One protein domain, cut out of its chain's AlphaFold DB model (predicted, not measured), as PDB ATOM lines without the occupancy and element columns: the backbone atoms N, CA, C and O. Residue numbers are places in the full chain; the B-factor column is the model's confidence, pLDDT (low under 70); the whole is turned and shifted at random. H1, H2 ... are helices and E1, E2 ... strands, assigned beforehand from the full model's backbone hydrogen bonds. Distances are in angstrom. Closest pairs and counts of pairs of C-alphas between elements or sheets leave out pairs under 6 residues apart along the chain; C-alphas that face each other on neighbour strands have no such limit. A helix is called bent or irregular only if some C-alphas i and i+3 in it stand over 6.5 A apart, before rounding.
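Overview. This is residues 165 to 240 of the 249 residues of an uncharacterized protein of Linnemannia elongata AG-77 (UniProt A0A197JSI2). One twisted sheet of five strands has a single helix, H1, lying over one face and running along the strands, while the other face is bare. The turn between E2 and E3 sticks out with residues 185 to 190, and E5, at the opposite edge from E3, bends by 65 degrees at residue 234. The printed part has 76 residues, with one named helix and five named strands in the order E1, E2, E3, H1, E4, E5; the sheet is mixed, in the order E3, E2, E1, E4, E5, and the class is mixed, helices and strands. The whole is compact, with a radius of gyration of the C-alphas of 12.5 A and spans of 34 by 29 by 20 A.

Arrangement. E1, residues 167 to 172, and E2, residues 177 to 184, form an antiparallel hairpin, with N 170 and O 179 2.7 A apart, within hydrogen-bond range. E3, residues 191 to 196, forms a second antiparallel hairpin with E2, with N 194 and O 180 at 2.9 A. E1, E2 and E3 are a meander, each strand the antiparallel neighbour of the one before. H1, residues 201 to 210, is on the sheet at a height over the sheet of 9.3 A. It lies over E1, on the local plane at 14 degrees to it, and is only just not over E2, on which 2 of its 10 C-alphas fall. The closest C-alphas of E1 and H1, those of Ala 169 and Leu 208, are 7.6 A apart. In H1, 4 of 6 O i to N i+4 pairs are within hydrogen-bond range. E4, residues 218 to 225, is parallel to E1 at 26 degrees, with N 171 and O 221 at 2.9 A. E3, H1 and E4 form a split strand-helix-strand unit, two strands running the same way with E2 and E1 between them, and its crossover is right-handed. E5, residues 231 to 239, forms an antiparallel hairpin with E4, with N 220 and O 237 at 2.8 A. The edge strands E3 and E5 are apart.

Along the chain. E1 begins at C-alpha 167 (-48.772, 32.428, 5.129) and is 16.9 A long; E2 is 19.8 A and E3 15.6 A. H1 begins at C-alpha 201 (-30.832, 26.931, 0.521), is 15.2 A long and is only just irregular: C-alphas 202 and 205 are 6.8 A apart. E4 is 21.1 A long, and E5, 21.6 A, ends at C-alpha 239 (-40.846, 34.953, 9.986).

Size, cuts and confidence. The two C-alphas farthest apart, those of Asn 214 and Ala 228, are 37.5 A apart. The printed part has no cut and no long link. Its mean pLDDT is 88.9, and no printed residue is under 70.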
ATOM      1  N   GLN A 165     -54.382  35.897   7.571       87.19
ATOM      2  CA  GLN A 165     -53.754  36.133   8.874       87.19
ATOM      3  C   GLN A 165     -52.279  35.728   8.894       87.19
ATOM      4  O   GLN A 165     -51.491  36.304   9.634       87.19
ATOM      5  N   SER A 166     -51.914  34.748   8.073       89.50
ATOM      6  CA  SER A 166     -50.570  34.191   7.994       89.50
ATOM      7  C   SER A 166     -50.384  33.452   6.675       89.50
ATOM      8  O   SER A 166     -51.355  33.000   6.060       89.50
ATOM      9  N   MET A 167     -49.135  33.237   6.287       90.75
ATOM     10  CA  MET A 167     -48.772  32.428   5.129       90.75
ATOM     11  C   MET A 167     -47.951  31.217   5.543       90.75
ATOM     12  O   MET A 167     -47.392  31.173   6.635       90.75
ATOM     13  N   VAL A 168     -47.856  30.228   4.656       92.81
ATOM     14  CA  VAL A 168     -47.032  29.036   4.880       92.81
ATOM     15  C   VAL A 168     -46.034  28.893   3.744       92.81
ATOM     16  O   VAL A 168     -46.403  28.946   2.571       92.81
ATOM     17  N   ALA A 169     -44.772  28.669   4.089       94.12
ATOM     18  CA  ALA A 169     -43.710  28.329   3.161       94.12
ATOM     19  C   ALA A 169     -43.109  26.974   3.540       94.12
ATOM     20  O   ALA A 169     -42.722  26.758   4.682       94.12
ATOM     21  N   VAL A 170     -42.996  26.063   2.578       95.62
ATOM     22  CA  VAL A 170     -42.396  24.742   2.760       95.62
ATOM     23  C   VAL A 170     -41.159  24.626   1.886       95.62
ATOM     24  O   VAL A 170     -41.240  24.775   0.666       95.62
ATOM     25  N   TYR A 171     -40.012  24.318   2.489       96.56
ATOM     26  CA  TYR A 171     -38.775  24.048   1.760       96.56
ATOM     27  C   TYR A 171     -38.357  22.587   1.890       96.56
ATOM     28  O   TYR A 171     -38.188  22.071   2.993       96.56
ATOM     29  N   MET A 172     -38.141  21.946   0.743       95.31
ATOM     30  CA  MET A 172     -37.628  20.585   0.599       95.31
ATOM     31  C   MET A 172     -36.201  20.646   0.037       95.31
ATOM     32  O   MET A 172     -36.041  20.744  -1.185       95.31
ATOM     33  N   PRO A 173     -35.149  20.578   0.879       93.75
ATOM     34  CA  PRO A 173     -33.772  20.813   0.444       93.75
ATOM     35  C   PRO A 173     -33.280  19.806  -0.594       93.75
ATOM     36  O   PRO A 173     -32.699  20.200  -1.602       93.75
ATOM     37  N   VAL A 174     -33.554  18.515  -0.372       91.62
ATOM     38  CA  VAL A 174     -33.117  17.422  -1.260       91.62
ATOM     39  C   VAL A 174     -33.754  17.563  -2.641       91.62
ATOM     40  O   VAL A 174     -33.064  17.515  -3.654       91.62
ATOM     41  N   LYS A 175     -35.065  17.829  -2.682       91.50
ATOM     42  CA  LYS A 175     -35.810  18.035  -3.931       91.50
ATOM     43  C   LYS A 175     -35.575  19.424  -4.546       91.50
ATOM     44  O   LYS A 175     -36.024  19.669  -5.660       91.50
ATOM     45  N   LYS A 176     -34.885  20.332  -3.840       94.94
ATOM     46  CA  LYS A 176     -34.700  21.746  -4.210       94.94
ATOM     47  C   LYS A 176     -36.025  22.429  -4.563       94.94
ATOM     48  O   LYS A 176     -36.121  23.148  -5.556       94.94
ATOM     49  N   VAL A 177     -37.063  22.178  -3.771       95.00
ATOM     50  CA  VAL A 177     -38.395  22.762  -3.981       95.00
ATOM     51  C   VAL A 177     -38.721  23.715  -2.846       95.00
ATOM     52  O   VAL A 177     -38.570  23.361  -1.679       95.00
ATOM     53  N   PHE A 178     -39.205  24.901  -3.196       94.19
ATOM     54  CA  PHE A 178     -39.806  25.849  -2.268       94.19
ATOM     55  C   PHE A 178     -41.257  26.073  -2.684       94.19
ATOM     56  O   PHE A 178     -41.523  26.506  -3.803       94.19
ATOM     57  N   ALA A 179     -42.194  25.761  -1.802       92.62
ATOM     58  CA  ALA A 179     -43.612  26.002  -1.999       92.62
ATOM     59  C   ALA A 179     -44.074  27.089  -1.035       92.62
ATOM     60  O   ALA A 179     -43.692  27.092   0.127       92.62
ATOM     61  N   TYR A 180     -44.914  27.993  -1.509       89.62
ATOM     62  CA  TYR A 180     -45.493  29.073  -0.726       89.62
ATOM     63  C   TYR A 180     -47.002  29.077  -0.915       89.62
ATOM     64  O   TYR A 180     -47.470  28.896  -2.036       89.62
ATOM     65  N   CYS A 181     -47.750  29.306   0.157       88.31
ATOM     66  CA  CYS A 181     -49.199  29.414   0.171       88.31
ATOM     67  C   CYS A 181     -49.595  30.700   0.902       88.31
ATOM     68  O   CYS A 181     -49.338  30.828   2.097       88.31
ATOM     69  N   HIS A 182     -50.240  31.626   0.187       83.31
ATOM     70  CA  HIS A 182     -50.754  32.880   0.755       83.31
ATOM     71  C   HIS A 182     -52.244  32.834   1.063       83.31
ATOM     72  O   HIS A 182     -52.752  33.685   1.777       83.31
ATOM     73  N   TRP A 183     -52.966  31.870   0.493       81.62
ATOM     74  CA  TRP A 183     -54.404  31.776   0.676       81.62
ATOM     75  C   TRP A 183     -54.816  30.327   0.807       81.62
ATOM     76  O   TRP A 183     -54.545  29.507  -0.070       81.62
ATOM     77  N   TRP A 184     -55.561  30.027   1.859       84.19
ATOM     78  CA  TRP A 184     -56.291  28.781   1.978       84.19
ATOM     79  C   TRP A 184     -57.746  29.100   2.295       84.19
ATOM     80  O   TRP A 184     -58.058  29.752   3.283       84.19
ATOM     81  N   ASN A 185     -58.646  28.669   1.416       81.81
ATOM     82  CA  ASN A 185     -60.073  28.821   1.636       81.81
ATOM     83  C   ASN A 185     -60.563  27.605   2.436       81.81
ATOM     84  O   ASN A 185     -60.607  26.498   1.901       81.81
ATOM     85  N   SER A 186     -60.932  27.804   3.700       84.31
ATOM     86  CA  SER A 186     -61.372  26.730   4.604       84.31
ATOM     87  C   SER A 186     -62.677  26.056   4.164       84.31
ATOM     88  O   SER A 186     -62.876  24.875   4.429       84.31
ATOM     89  N   VAL A 187     -63.545  26.770   3.440       85.06
ATOM     90  CA  VAL A 187     -64.818  26.236   2.928       85.06
ATOM     91  C   VAL A 187     -64.589  25.287   1.755       85.06
ATOM     92  O   VAL A 187     -65.214  24.233   1.679       85.06
ATOM     93  N   THR A 188     -63.694  25.654   0.837       84.00
ATOM     94  CA  THR A 188     -63.449  24.902  -0.405       84.00
ATOM     95  C   THR A 188     -62.197  24.036  -0.377       84.00
ATOM     96  O   THR A 188     -61.908  23.319  -1.333       84.00
ATOM     97  N   SER A 189     -61.411  24.137   0.694       84.81
ATOM     98  CA  SER A 189     -60.071  23.560   0.828       84.81
ATOM     99  C   SER A 189     -59.072  23.973  -0.264       84.81
ATOM    100  O   SER A 189     -57.979  23.404  -0.353       84.81
ATOM    101  N   LYS A 190     -59.402  24.974  -1.091       79.81
ATOM    102  CA  LYS A 190     -58.533  25.450  -2.170       79.81
ATOM    103  C   LYS A 190     -57.358  26.226  -1.592       79.81
ATOM    104  O   LYS A 190     -57.533  27.113  -0.757       79.81
ATOM    105  N   LYS A 191     -56.163  25.885  -2.067       81.44
ATOM    106  CA  LYS A 191     -54.894  26.517  -1.701       81.44
ATOM    107  C   LYS A 191     -54.406  27.352  -2.875       81.44
ATOM    108  O   LYS A 191     -54.444  26.881  -4.012       81.44
ATOM    109  N   TYR A 192     -53.917  28.553  -2.596       79.62
ATOM    110  CA  TYR A 192     -53.284  29.406  -3.590       79.62
ATOM    111  C   TYR A 192     -51.912  29.837  -3.132       79.62
ATOM    112  O   TYR A 192     -51.668  30.186  -1.975       79.62
ATOM    113  N   GLY A 193     -51.010  29.781  -4.093       81.06
ATOM    114  CA  GLY A 193     -49.606  29.744  -3.813       81.06
ATOM    115  C   GLY A 193     -48.789  29.573  -5.074       81.06
ATOM    116  O   GLY A 193     -49.307  29.536  -6.195       81.06
ATOM    117  N   TYR A 194     -47.490  29.453  -4.872       82.75
ATOM    118  CA  TYR A 194     -46.543  29.244  -5.946       82.75
ATOM    119  C   TYR A 194     -45.487  28.238  -5.513       82.75
ATOM    120  O   TYR A 194     -45.142  28.144  -4.336       82.75
ATOM    121  N   MET A 195     -44.980  27.472  -6.473       88.88
ATOM    122  CA  MET A 195     -43.942  26.482  -6.236       88.88
ATOM    123  C   MET A 195     -42.756  26.761  -7.149       88.88
ATOM    124  O   MET A 195     -42.872  26.731  -8.373       88.88
ATOM    125  N   TRP A 196     -41.606  26.982  -6.531       89.25
ATOM    126  CA  TRP A 196     -40.318  27.084  -7.191       89.25
ATOM    127  C   TRP A 196     -39.614  25.736  -7.177       89.25
ATOM    128  O   TRP A 196     -39.553  25.055  -6.152       89.25
ATOM    129  N   LYS A 197     -39.039  25.378  -8.322       93.44
ATOM    130  CA  LYS A 197     -38.140  24.233  -8.474       93.44
ATOM    131  C   LYS A 197     -36.699  24.735  -8.580       93.44
ATOM    132  O   LYS A 197     -36.476  25.885  -8.942       93.44
ATOM    133  N   ASN A 198     -35.734  23.862  -8.300       94.19
ATOM    134  CA  ASN A 198     -34.297  24.157  -8.335       94.19
ATOM    135  C   ASN A 198     -33.836  25.243  -7.337       94.19
ATOM    136  O   ASN A 198     -32.846  25.930  -7.569       94.19
ATOM    137  N   VAL A 199     -34.517  25.371  -6.197       94.38
ATOM    138  CA  VAL A 199     -34.187  26.333  -5.136       94.38
ATOM    139  C   VAL A 199     -33.100  25.787  -4.209       94.38
ATOM    140  O   VAL A 199     -33.309  24.840  -3.445       94.38
ATOM    141  N   GLY A 200     -31.925  26.417  -4.248       92.88
ATOM    142  CA  GLY A 200     -30.868  26.206  -3.260       92.88
ATOM    143  C   GLY A 200     -31.166  26.908  -1.932       92.88
ATOM    144  O   GLY A 200     -31.864  27.919  -1.896       92.88
ATOM    145  N   SER A 201     -30.588  26.411  -0.835       91.81
ATOM    146  CA  SER A 201     -30.832  26.931   0.521       91.81
ATOM    147  C   SER A 201     -30.525  28.424   0.672       91.81
ATOM    148  O   SER A 201     -31.227  29.117   1.400       91.81
ATOM    149  N   LYS A 202     -29.523  28.936  -0.055       92.94
ATOM    150  CA  LYS A 202     -29.137  30.357  -0.056       92.94
ATOM    151  C   LYS A 202     -30.215  31.290  -0.622       92.94
ATOM    152  O   LYS A 202     -30.222  32.461  -0.274       92.94
ATOM    153  N   LEU A 203     -31.109  30.786  -1.477       92.25
ATOM    154  CA  LEU A 203     -32.176  31.581  -2.095       92.25
ATOM    155  C   LEU A 203     -33.428  31.664  -1.206       92.25
ATOM    156  O   LEU A 203     -34.238  32.570  -1.364       92.25
ATOM    157  N   VAL A 204     -33.586  30.745  -0.247       92.00
ATOM    158  CA  VAL A 204     -34.775  30.668   0.616       92.00
ATOM    159  C   VAL A 204     -35.038  31.965   1.395       92.00
ATOM    160  O   VAL A 204     -36.183  32.406   1.367       92.00
ATOM    161  N   PRO A 205     -34.045  32.623   2.032       89.25
ATOM    162  CA  PRO A 205     -34.285  33.891   2.722       89.25
ATOM    163  C   PRO A 205     -34.837  34.984   1.799       89.25
ATOM    164  O   PRO A 205     -35.763  35.688   2.184       89.25
ATOM    165  N   LEU A 206     -34.327  35.077   0.563       87.44
ATOM    166  CA  LEU A 206     -34.822  36.035  -0.429       87.44
ATOM    167  C   LEU A 206     -36.270  35.726  -0.833       87.44
ATOM    168  O   LEU A 206     -37.095  36.631  -0.924       87.44
ATOM    169  N   LEU A 207     -36.600  34.446  -1.039       88.94
ATOM    170  CA  LEU A 207     -37.976  34.043  -1.337       88.94
ATOM    171  C   LEU A 207     -38.913  34.374  -0.173       88.94
ATOM    172  O   LEU A 207     -39.987  34.908  -0.412       88.94
ATOM    173  N   LEU A 208     -38.513  34.108   1.072       87.56
ATOM    174  CA  LEU A 208     -39.306  34.468   2.252       87.56
ATOM    175  C   LEU A 208     -39.534  35.983   2.347       87.56
ATOM    176  O   LEU A 208     -40.664  36.400   2.575       87.56
ATOM    177  N   ALA A 209     -38.503  36.797   2.098       82.25
ATOM    178  CA  ALA A 209     -38.620  38.256   2.095       82.25
ATOM    179  C   ALA A 209     -39.579  38.775   1.006       82.25
ATOM    180  O   ALA A 209     -40.335  39.717   1.239       82.25
ATOM    181  N   ASN A 210     -39.584  38.140  -0.169       81.00
ATOM    182  CA  ASN A 210     -40.437  38.539  -1.291       81.00
ATOM    183  C   ASN A 210     -41.866  37.973  -1.208       81.00
ATOM    184  O   ASN A 210     -42.785  38.552  -1.783       81.00
ATOM    185  N   TYR A 211     -42.081  36.875  -0.477       79.38
ATOM    186  CA  TYR A 211     -43.384  36.227  -0.296       79.38
ATOM    187  C   TYR A 211     -44.089  36.612   1.011       79.38
ATOM    188  O   TYR A 211     -44.731  35.786   1.654       79.38
ATOM    189  N   SER A 212     -44.019  37.884   1.394       73.56
ATOM    190  CA  SER A 212     -44.872  38.435   2.452       73.56
ATOM    191  C   SER A 212     -46.149  39.040   1.867       73.56
ATOM    192  O   SER A 212     -46.119  39.602   0.771       73.56
ATOM    193  N   PHE A 213     -47.238  39.024   2.625       77.69
ATOM    194  CA  PHE A 213     -48.471  39.724   2.286       77.69
ATOM    195  C   PHE A 213     -48.870  40.607   3.468       77.69
ATOM    196  O   PHE A 213     -49.044  40.070   4.552       77.69
ATOM    197  N   ASN A 214     -48.988  41.929   3.278       76.19
ATOM    198  CA  ASN A 214     -49.398  42.905   4.308       76.19
ATOM    199  C   ASN A 214     -48.742  42.696   5.691       76.19
ATOM    200  O   ASN A 214     -49.440  42.657   6.702       76.19
ATOM    201  N   ASP A 215     -47.423  42.485   5.720       79.25
ATOM    202  CA  ASP A 215     -46.633  42.251   6.942       79.25
ATOM    203  C   ASP A 215     -47.122  41.083   7.824       79.25
ATOM    204  O   ASP A 215     -46.770  40.967   8.996       79.25
ATOM    205  N   ARG A 216     -47.922  40.171   7.258       86.88
ATOM    206  CA  ARG A 216     -48.409  38.980   7.954       86.88
ATOM    207  C   ARG A 216     -47.278  37.960   8.148       86.88
ATOM    208  O   ARG A 216     -46.409  37.837   7.276       86.88
ATOM    209  N   PRO A 217     -47.297  37.188   9.249       91.00
ATOM    210  CA  PRO A 217     -46.280  36.183   9.526       91.00
ATOM    211  C   PRO A 217     -46.253  35.073   8.469       91.00
ATOM    212  O   PRO A 217     -47.286  34.654   7.940       91.00
ATOM    213  N   ILE A 218     -45.057  34.551   8.198       92.69
ATOM    214  CA  ILE A 218     -44.828  33.379   7.351       92.69
ATOM    215  C   ILE A 218     -44.359  32.220   8.232       92.69
ATOM    216  O   ILE A 218     -43.251  32.238   8.770       92.69
ATOM    217  N   HIS A 219     -45.171  31.171   8.319       94.44
ATOM    218  CA  HIS A 219     -44.782  29.888   8.893       94.44
ATOM    219  C   HIS A 219     -43.899  29.148   7.893       94.44
ATOM    220  O   HIS A 219     -44.365  28.629   6.877       94.44
ATOM    221  N   TYR A 220     -42.602  29.130   8.159       95.50
ATOM    222  CA  TYR A 220     -41.612  28.442   7.354       95.50
ATOM    223  C   TYR A 220     -41.315  27.060   7.930       95.50
ATOM    224  O   TYR A 220     -40.802  26.919   9.041       95.50
ATOM    225  N   ILE A 221     -41.574  26.038   7.124       96.69
ATOM    226  CA  ILE A 221     -41.393  24.639   7.478       96.69
ATOM    227  C   ILE A 221     -40.360  24.042   6.529       96.69
ATOM    228  O   ILE A 221     -40.544  23.967   5.313       96.69
ATOM    229  N   LYS A 222     -39.241  23.595   7.083       96.81
ATOM    230  CA  LYS A 222     -38.245  22.825   6.343       96.81
ATOM    231  C   LYS A 222     -38.548  21.351   6.548       96.81
ATOM    232  O   LYS A 222     -38.572  20.891   7.688       96.81
ATOM    233  N   VAL A 223     -38.722  20.615   5.459       96.56
ATOM    234  CA  VAL A 223     -39.083  19.196   5.515       96.56
ATOM    235  C   VAL A 223     -38.123  18.332   4.711       96.56
ATOM    236  O   VAL A 223     -37.503  18.776   3.737       96.56
ATOM    237  N   LYS A 224     -38.021  17.075   5.119       93.69
ATOM    238  CA  LYS A 224     -37.470  15.978   4.334       93.69
ATOM    239  C   LYS A 224     -38.639  15.119   3.873       93.69
ATOM    240  O   LYS A 224     -39.582  14.914   4.625       93.69
ATOM    241  N   VAL A 225     -38.583  14.655   2.632       89.50
ATOM    242  CA  VAL A 225     -39.540  13.676   2.114       89.50
ATOM    243  C   VAL A 225     -38.731  12.459   1.728       89.50
ATOM    244  O   VAL A 225     -37.773  12.614   0.964       89.50
ATOM    245  N   ASP A 226     -39.065  11.309   2.293       84.88
ATOM    246  CA  ASP A 226     -38.395  10.055   1.964       84.88
ATOM    247  C   ASP A 226     -38.908   9.459   0.640       84.88
ATOM    248  O   ASP A 226     -39.722  10.062  -0.073       84.88
ATOM    249  N   ASP A 227     -38.384   8.285   0.285       81.00
ATOM    250  CA  ASP A 227     -38.737   7.590  -0.955       81.00
ATOM    251  C   ASP A 227     -40.153   6.986  -0.916       81.00
ATOM    252  O   ASP A 227     -40.752   6.772  -1.971       81.00
ATOM    253  N   ALA A 228     -40.716   6.760   0.278       85.44
ATOM    254  CA  ALA A 228     -42.100   6.327   0.472       85.44
ATOM    255  C   ALA A 228     -43.100   7.499   0.399       85.44
ATOM    256  O   ALA A 228     -44.301   7.280   0.251       85.44
ATOM    257  N   GLY A 229     -42.609   8.742   0.437       83.50
ATOM    258  CA  GLY A 229     -43.422   9.954   0.429       83.50
ATOM    259  C   GLY A 229     -43.780  10.469   1.822       83.50
ATOM    260  O   GLY A 229     -44.513  11.456   1.913       83.50
ATOM    261  N   GLU A 230     -43.247   9.858   2.880       88.31
ATOM    262  CA  GLU A 230     -43.430  10.312   4.254       88.31
ATOM    263  C   GLU A 230     -42.677  11.622   4.486       88.31
ATOM    264  O   GLU A 230     -41.564  11.839   3.989       88.31
ATOM    265  N   VAL A 231     -43.317  12.530   5.224       91.62
ATOM    266  CA  VAL A 231     -42.825  13.892   5.449       91.62
ATOM    267  C   VAL A 231     -42.308  14.024   6.877       91.62
ATOM    268  O   VAL A 231     -43.072  13.977   7.835       91.62
ATOM    269  N   GLU A 232     -41.010  14.275   7.013       93.56
ATOM    270  CA  GLU A 232     -40.349  14.573   8.284       93.56
ATOM    271  C   GLU A 232     -40.086  16.084   8.387       93.56
ATOM    272  O   GLU A 232     -39.447  16.684   7.514       93.56
ATOM    273  N   ILE A 233     -40.561  16.723   9.460       95.56
ATOM    274  CA  ILE A 233     -40.283  18.140   9.729       95.56
ATOM    275  C   ILE A 233     -38.881  18.259  10.332       95.56
ATOM    276  O   ILE A 233     -38.634  17.821  11.448       95.56
ATOM    277  N   ILE A 234     -37.964  18.899   9.601       95.56
ATOM    278  CA  ILE A 234     -36.596  19.172  10.068       95.56
ATOM    279  C   ILE A 234     -36.586  20.389  10.998       95.56
ATOM    280  O   ILE A 234     -35.850  20.428  11.981       95.56
ATOM    281  N   SER A 235     -37.331  21.438  10.641       95.56
ATOM    282  CA  SER A 235     -37.415  22.660  11.441       95.56
ATOM    283  C   SER A 235     -38.643  23.479  11.081       95.56
ATOM    284  O   SER A 235     -38.962  23.604   9.896       95.56
ATOM    285  N   GLU A 236     -39.218  24.147  12.071       95.88
ATOM    286  CA  GLU A 236     -40.290  25.124  11.908       95.88
ATOM    287  C   GLU A 236     -39.851  26.473  12.488       95.88
ATOM    288  O   GLU A 236     -39.210  26.529  13.539       95.88
ATOM    289  N   LYS A 237     -40.131  27.557  11.765       94.88
ATOM    290  CA  LYS A 237     -39.842  28.934  12.182       94.88
ATOM    291  C   LYS A 237     -40.957  29.855  11.715       94.88
ATOM    292  O   LYS A 237     -41.507  29.648  10.639       94.88
ATOM    293  N   VAL A 238     -41.225  30.908  12.474       93.44
ATOM    294  CA  VAL A 238     -42.106  31.997  12.042       93.44
ATOM    295  C   VAL A 238     -41.239  33.187  11.657       93.44
ATOM    296  O   VAL A 238     -40.339  33.567  12.404       93.44
ATOM    297  N   TYR A 239     -41.479  33.732  10.469       89.00
ATOM    298  CA  TYR A 239     -40.846  34.953   9.986       89.00
ATOM    299  C   TYR A 239     -41.872  36.074  10.000       89.00
ATOM    300  O   TYR A 239     -42.915  35.965   9.360       89.00
ATOM    301  N   GLU A 240     -41.553  37.151  10.697       85.81
ATOM    302  CA  GLU A 240     -42.316  38.391  10.664       85.81
ATOM    303  C   GLU A 240     -41.536  39.409   9.845       85.81
ATOM    304  O   GLU A 240     -40.304  39.469   9.910       85.81
TER     305      GLU A 240